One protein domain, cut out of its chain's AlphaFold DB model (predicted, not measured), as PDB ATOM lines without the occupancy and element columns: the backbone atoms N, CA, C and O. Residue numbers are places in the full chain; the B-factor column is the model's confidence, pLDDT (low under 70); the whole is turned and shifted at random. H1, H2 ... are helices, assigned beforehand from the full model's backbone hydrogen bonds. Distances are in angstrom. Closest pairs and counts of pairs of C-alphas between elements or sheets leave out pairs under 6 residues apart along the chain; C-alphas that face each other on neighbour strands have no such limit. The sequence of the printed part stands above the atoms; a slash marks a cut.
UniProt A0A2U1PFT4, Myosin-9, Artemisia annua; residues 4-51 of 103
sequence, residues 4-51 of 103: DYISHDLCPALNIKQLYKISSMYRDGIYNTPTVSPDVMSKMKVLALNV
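What this domain is: This is residues 4 to 51 of the 103 residues of the protein "Myosin-9" of Artemisia annua (UniProt A0A2U1PFT4). The longest helix, H3, packs on H2 in a steeply tilted helical hairpin, joined by a long loop, residues 26 to 37, that reaches far out to Ile 30. Short H1 is set crosswise near the beginning of H2, away from H3. The 48 printed residues hold three named helices, H1, H2, H3 in chain order, and no named strand: all helix, compact, radius of gyration of the C-alphas 10.8 A, spans 32 by 20 by 15 A.

Where its parts are: Find C-alpha 38 at (-24.133, -29.595, 26.918); from there H3, residues 38 to 50, runs 18.6 A to C-alpha 50 at (-13.335, -19.150, 15.941). H2, residues 16 to 25, covers 14.2 A. H1, residues 4 to 10, covers 9.3 A from C-alpha 4 at (-26.713, -29.183, 12.292).

How they stand to each other: H3 and H2 touch, closest at the C-alphas of Ala 48 and Lys 17, 4.9 A apart. This hairpin's helices run opposite ways at a steep tilt of 44 degrees. H1 is close to H2 but not clearly touching: their closest C-alphas, Ser 7 and Ile 16, are 7.7 A apart, the lines about perpendicular at 76 degrees. H1 and H3 are apart. Every O i to N i+4 pair is within hydrogen-bond range in H2 and H3, and 2 of 3 in H1.

The domain as a whole: Look to Ile 30 and Asn 50 for the farthest C-alphas, 33.7 A apart. The printed part has no cut; the link H1 to H2 is tight, H2 to H3 long. No printed residue is under 70 in pLDDT.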
ATOM      1  N   ASP A   4     -26.390 -29.228  13.716       95.50
ATOM      2  CA  ASP A   4     -26.713 -29.183  12.292       95.50
ATOM      3  C   ASP A   4     -28.202 -28.911  12.035       95.50
ATOM      4  O   ASP A   4     -28.548 -28.002  11.291       95.50
ATOM      5  N   TYR A   5     -29.078 -29.609  12.762       96.19
ATOM      6  CA  TYR A   5     -30.521 -29.383  12.696       96.19
ATOM      7  C   TYR A   5     -30.912 -27.977  13.184       96.19
ATOM      8  O   TYR A   5     -31.809 -27.334  12.645       96.19
ATOM      9  N   ILE A   6     -30.224 -27.458  14.208       94.44
ATOM     10  CA  ILE A   6     -30.483 -26.105  14.716       94.44
ATOM     11  C   ILE A   6     -30.083 -25.051  13.678       94.44
ATOM     12  O   ILE A   6     -30.842 -24.112  13.449       94.44
ATOM     13  N   SER A   7     -28.908 -25.197  13.060       94.44
ATOM     14  CA  SER A   7     -28.379 -24.212  12.117       94.44
ATOM     15  C   SER A   7     -29.057 -24.257  10.755       94.44
ATOM     16  O   SER A   7     -29.211 -23.208  10.148       94.44
ATOM     17  N   HIS A   8     -29.451 -25.434  10.265       94.88
ATOM     18  CA  HIS A   8     -29.938 -25.580   8.892       94.88
ATOM     19  C   HIS A   8     -31.460 -25.710   8.789       94.88
ATOM     20  O   HIS A   8     -32.031 -25.192   7.832       94.88
ATOM     21  N   ASP A   9     -32.125 -26.326   9.772       96.12
ATOM     22  CA  ASP A   9     -33.575 -26.565   9.710       96.12
ATOM     23  C   ASP A   9     -34.378 -25.582  10.575       96.12
ATOM     24  O   ASP A   9     -35.410 -25.074  10.141       96.12
ATOM     25  N   LEU A  10     -33.927 -25.293  11.802       94.38
ATOM     26  CA  LEU A  10     -34.678 -24.426  12.723       94.38
ATOM     27  C   LEU A  10     -34.405 -22.934  12.518       94.38
ATOM     28  O   LEU A  10     -35.326 -22.120  12.591       94.38
ATOM     29  N   CYS A  11     -33.140 -22.556  12.336       94.25
ATOM     30  CA  CYS A  11     -32.720 -21.155  12.338       94.25
ATOM     31  C   CYS A  11     -31.704 -20.828  11.226       94.25
ATOM     32  O   CYS A  11     -30.633 -20.303  11.530       94.25
ATOM     33  N   PRO A  12     -32.037 -21.058   9.942       95.00
ATOM     34  CA  PRO A  12     -31.106 -20.865   8.823       95.00
ATOM     35  C   PRO A  12     -30.627 -19.421   8.627       95.00
ATOM     36  O   PRO A  12     -29.601 -19.194   7.996       95.00
ATOM     37  N   ALA A  13     -31.355 -18.436   9.157       92.06
ATOM     38  CA  ALA A  13     -30.993 -17.023   9.059       92.06
ATOM     39  C   ALA A  13     -30.046 -16.541  10.175       92.06
ATOM     40  O   ALA A  13     -29.621 -15.388  10.143       92.06
ATOM     41  N   LEU A  14     -29.755 -17.374  11.183       91.81
ATOM     42  CA  LEU A  14     -28.938 -16.985  12.333       91.81
ATOM     43  C   LEU A  14     -27.519 -17.530  12.219       91.81
ATOM     44  O   LEU A  14     -27.312 -18.713  11.949       91.81
ATOM     45  N   ASN A  15     -26.536 -16.686  12.521       90.81
ATOM     46  CA  ASN A  15     -25.150 -17.125  12.588       90.81
ATOM     47  C   ASN A  15     -24.819 -17.831  13.913       90.81
ATOM     48  O   ASN A  15     -25.571 -17.801  14.893       90.81
ATOM     49  N   ILE A  16     -23.646 -18.466  13.970       93.25
ATOM     50  CA  ILE A  16     -23.253 -19.282  15.123       93.25
ATOM     51  C   ILE A  16     -23.097 -18.468  16.420       93.25
ATOM     52  O   ILE A  16     -23.395 -18.985  17.501       93.25
ATOM     53  N   LYS A  17     -22.694 -17.189  16.339       91.81
ATOM     54  CA  LYS A  17     -22.598 -16.295  17.506       91.81
ATOM     55  C   LYS A  17     -23.987 -15.977  18.065       91.81
ATOM     56  O   LYS A  17     -24.185 -16.030  19.281       91.81
ATOM     57  N   GLN A  18     -24.957 -15.707  17.193       92.25
ATOM     58  CA  GLN A  18     -26.355 -15.473  17.559       92.25
ATOM     59  C   GLN A  18     -26.994 -16.724  18.166       92.25
ATOM     60  O   GLN A  18     -27.580 -16.647  19.248       92.25
ATOM     61  N   LEU A  19     -26.798 -17.890  17.540       93.75
ATOM     62  CA  LEU A  19     -27.276 -19.175  18.055       93.75
ATOM     63  C   LEU A  19     -26.708 -19.483  19.445       93.75
ATOM     64  O   LEU A  19     -27.463 -19.845  20.349       93.75
ATOM     65  N   TYR A  20     -25.399 -19.293  19.647       93.12
ATOM     66  CA  TYR A  20     -24.752 -19.487  20.946       93.12
ATOM     67  C   TYR A  20     -25.324 -18.549  22.021       93.12
ATOM     68  O   TYR A  20     -25.618 -18.970  23.145       93.12
ATOM     69  N   LYS A  21     -25.526 -17.272  21.678       91.19
ATOM     70  CA  LYS A  21     -26.066 -16.268  22.600       91.19
ATOM     71  C   LYS A  21     -27.503 -16.584  23.013       91.19
ATOM     72  O   LYS A  21     -27.789 -16.604  24.206       91.19
ATOM     73  N   ILE A  22     -28.378 -16.889  22.057       92.25
ATOM     74  CA  ILE A  22     -29.782 -17.228  22.331       92.25
ATOM     75  C   ILE A  22     -29.860 -18.510  23.165       92.25
ATOM     76  O   ILE A  22     -30.517 -18.535  24.204       92.25
ATOM     77  N   SER A  23     -29.120 -19.548  22.763       92.62
ATOM     78  CA  SER A  23     -29.127 -20.852  23.440       92.62
ATOM     79  C   SER A  23     -28.589 -20.791  24.873       92.62
ATOM     80  O   SER A  23     -29.038 -21.551  25.724       92.62
ATOM     81  N   SER A  24     -27.644 -19.890  25.160       91.19
ATOM     82  CA  SER A  24     -27.102 -19.709  26.517       91.19
ATOM     83  C   SER A  24     -27.992 -18.856  27.429       91.19
ATOM     84  O   SER A  24     -27.878 -18.953  28.652       91.19
ATOM     85  N   MET A  25     -28.872 -18.031  26.854       89.81
ATOM     86  CA  MET A  25     -29.800 -17.170  27.593       89.81
ATOM     87  C   MET A  25     -31.151 -17.836  27.856       89.81
ATOM     88  O   MET A  25     -31.784 -17.544  28.870       89.81
ATOM     89  N   TYR A  26     -31.600 -18.718  26.960       89.00
ATOM     90  CA  TYR A  26     -32.907 -19.351  27.070       89.00
ATOM     91  C   TYR A  26     -32.906 -20.544  28.033       89.00
ATOM     92  O   TYR A  26     -32.005 -21.385  28.033       89.00
ATOM     93  N   ARG A  27     -33.967 -20.631  28.836       88.00
ATOM     94  CA  ARG A  27     -34.271 -21.755  29.725       88.00
ATOM     95  C   ARG A  27     -35.731 -22.138  29.546       88.00
ATOM     96  O   ARG A  27     -36.557 -21.276  29.246       88.00
ATOM     97  N   ASP A  28     -36.041 -23.420  29.708       86.94
ATOM     98  CA  ASP A  28     -37.421 -23.892  29.627       86.94
ATOM     99  C   ASP A  28     -38.275 -23.255  30.741       86.94
ATOM    100  O   ASP A  28     -37.820 -23.092  31.870       86.94
ATOM    101  N   GLY A  29     -39.518 -22.881  30.434       86.31
ATOM    102  CA  GLY A  29     -40.371 -22.147  31.377       86.31
ATOM    103  C   GLY A  29     -40.962 -22.987  32.515       86.31
ATOM    104  O   GLY A  29     -41.480 -22.414  33.470       86.31
ATOM    105  N   ILE A  30     -40.913 -24.318  32.424       88.69
ATOM    106  CA  ILE A  30     -41.534 -25.237  33.388       88.69
ATOM    107  C   ILE A  30     -40.504 -25.692  34.423       88.69
ATOM    108  O   ILE A  30     -40.779 -25.655  35.620       88.69
ATOM    109  N   TYR A  31     -39.315 -26.098  33.974       89.00
ATOM    110  CA  TYR A  31     -38.268 -26.646  34.840       89.00
ATOM    111  C   TYR A  31     -37.026 -25.749  34.938       89.00
ATOM    112  O   TYR A  31     -36.090 -26.079  35.668       89.00
ATOM    113  N   ASN A  32     -37.003 -24.600  34.250       86.00
ATOM    114  CA  ASN A  32     -35.869 -23.670  34.193       86.00
ATOM    115  C   ASN A  32     -34.556 -24.337  33.731       86.00
ATOM    116  O   ASN A  32     -33.443 -23.929  34.098       86.00
ATOM    117  N   THR A  33     -34.676 -25.387  32.919       88.50
ATOM    118  CA  THR A  33     -33.540 -26.172  32.442       88.50
ATOM    119  C   THR A  33     -32.995 -25.630  31.120       88.50
ATOM    120  O   THR A  33     -33.746 -25.055  30.326       88.50
ATOM    121  N   PRO A  34     -31.682 -25.771  30.854       87.00
ATOM    122  CA  PRO A  34     -31.139 -25.512  29.524       87.00
ATOM    123  C   PRO A  34     -31.821 -26.414  28.492       87.00
ATOM    124  O   PRO A  34     -31.935 -27.620  28.702       87.00
ATOM    125  N   THR A  35     -32.249 -25.846  27.367       85.50
ATOM    126  CA  THR A  35     -32.974 -26.594  26.323       85.50
ATOM    127  C   THR A  35     -32.060 -27.264  25.299       85.50
ATOM    128  O   THR A  35     -32.486 -28.166  24.578       85.50
ATOM    129  N   VAL A  36     -30.795 -26.847  25.238       92.50
ATOM    130  CA  VAL A  36     -29.767 -27.408  24.354       92.50
ATOM    131  C   VAL A  36     -28.831 -28.297  25.166       92.50
ATOM    132  O   VAL A  36     -28.444 -27.951  26.283       92.50
ATOM    133  N   SER A  37     -28.454 -29.452  24.608       93.62
ATOM    134  CA  SER A  37     -27.558 -30.378  25.302       93.62
ATOM    135  C   SER A  37     -26.166 -29.761  25.527       93.62
ATOM    136  O   SER A  37     -25.695 -28.983  24.688       93.62
ATOM    137  N   PRO A  38     -25.463 -30.129  26.615       93.38
ATOM    138  CA  PRO A  38     -24.133 -29.595  26.918       93.38
ATOM    139  C   PRO A  38     -23.120 -29.775  25.780       93.38
ATOM    140  O   PRO A  38     -22.342 -28.862  25.507       93.38
ATOM    141  N   ASP A  39     -23.167 -30.906  25.072       95.62
ATOM    142  CA  ASP A  39     -22.256 -31.201  23.957       95.62
ATOM    143  C   ASP A  39     -22.468 -30.252  22.777       95.62
ATOM    144  O   ASP A  39     -21.515 -29.705  22.216       95.62
ATOM    145  N   VAL A  40     -23.732 -30.010  22.419       95.81
ATOM    146  CA  VAL A  40     -24.085 -29.065  21.357       95.81
ATOM    147  C   VAL A  40     -23.721 -27.649  21.784       95.81
ATOM    148  O   VAL A  40     -23.169 -26.896  20.984       95.81
ATOM    149  N   MET A  41     -23.940 -27.308  23.055       95.19
ATOM    150  CA  MET A  41     -23.595 -25.995  23.586       95.19
ATOM    151  C   MET A  41     -22.079 -25.743  23.581       95.19
ATOM    152  O   MET A  41     -21.627 -24.667  23.188       95.19
ATOM    153  N   SER A  42     -21.285 -26.750  23.949       95.44
ATOM    154  CA  SER A  42     -19.821 -26.710  23.876       95.44
ATOM    155  C   SER A  42     -19.342 -26.536  22.434       95.44
ATOM    156  O   SER A  42     -18.521 -25.662  22.149       95.44
ATOM    157  N   LYS A  43     -19.926 -27.289  21.493       95.56
ATOM    158  CA  LYS A  43     -19.612 -27.170  20.064       95.56
ATOM    159  C   LYS A  43     -19.936 -25.775  19.519       95.56
ATOM    160  O   LYS A  43     -19.098 -25.185  18.844       95.56
ATOM    161  N   MET A  44     -21.109 -25.227  19.850       94.88
ATOM    162  CA  MET A  44     -21.492 -23.858  19.477       94.88
ATOM    163  C   MET A  44     -20.511 -22.824  20.029       94.88
ATOM    164  O   MET A  44     -20.102 -21.930  19.298       94.88
ATOM    165  N   LYS A  45     -20.093 -22.967  21.294       94.75
ATOM    166  CA  LYS A  45     -19.131 -22.059  21.931       94.75
ATOM    167  C   LYS A  45     -17.795 -22.037  21.196       94.75
ATOM    168  O   LYS A  45     -17.269 -20.964  20.924       94.75
ATOM    169  N   VAL A  46     -17.249 -23.214  20.885       95.06
ATOM    170  CA  VAL A  46     -15.973 -23.328  20.167       95.06
ATOM    171  C   VAL A  46     -16.083 -22.673  18.795       95.06
ATOM    172  O   VAL A  46     -15.222 -21.881  18.434       95.06
ATOM    173  N   LEU A  47     -17.148 -22.950  18.044       93.12
ATOM    174  CA  LEU A  47     -17.332 -22.358  16.720       93.12
ATOM    175  C   LEU A  47     -17.513 -20.835  16.791       93.12
ATOM    176  O   LEU A  47     -16.870 -20.127  16.030       93.12
ATOM    177  N   ALA A  48     -18.293 -20.323  17.743       89.50
ATOM    178  CA  ALA A  48     -18.518 -18.887  17.912       89.50
ATOM    179  C   ALA A  48     -17.244 -18.089  18.243       89.50
ATOM    180  O   ALA A  48     -17.142 -16.935  17.840       89.50
ATOM    181  N   LEU A  49     -16.281 -18.693  18.950       88.75
ATOM    182  CA  LEU A  49     -14.984 -18.075  19.261       88.75
ATOM    183  C   LEU A  49     -13.979 -18.136  18.101       88.75
ATOM    184  O   LEU A  49     -13.009 -17.390  18.107       88.75
ATOM    185  N   ASN A  50     -14.181 -19.039  17.136       87.56
ATOM    186  CA  ASN A  50     -13.335 -19.150  15.941       87.56
ATOM    187  C   ASN A  50     -13.795 -18.235  14.797       87.56
ATOM    188  O   ASN A  50     -13.124 -18.154  13.771       87.56
ATOM    189  N   VAL A  51     -14.948 -17.588  14.946       83.56
ATOM    190  CA  VAL A  51     -15.482 -16.641  13.971       83.56
ATOM    191  C   VAL A  51     -14.941 -15.247  14.272       83.56
ATOM    192  O   VAL A  51     -15.028 -14.787  15.410       83.56
TER     193      VAL A  51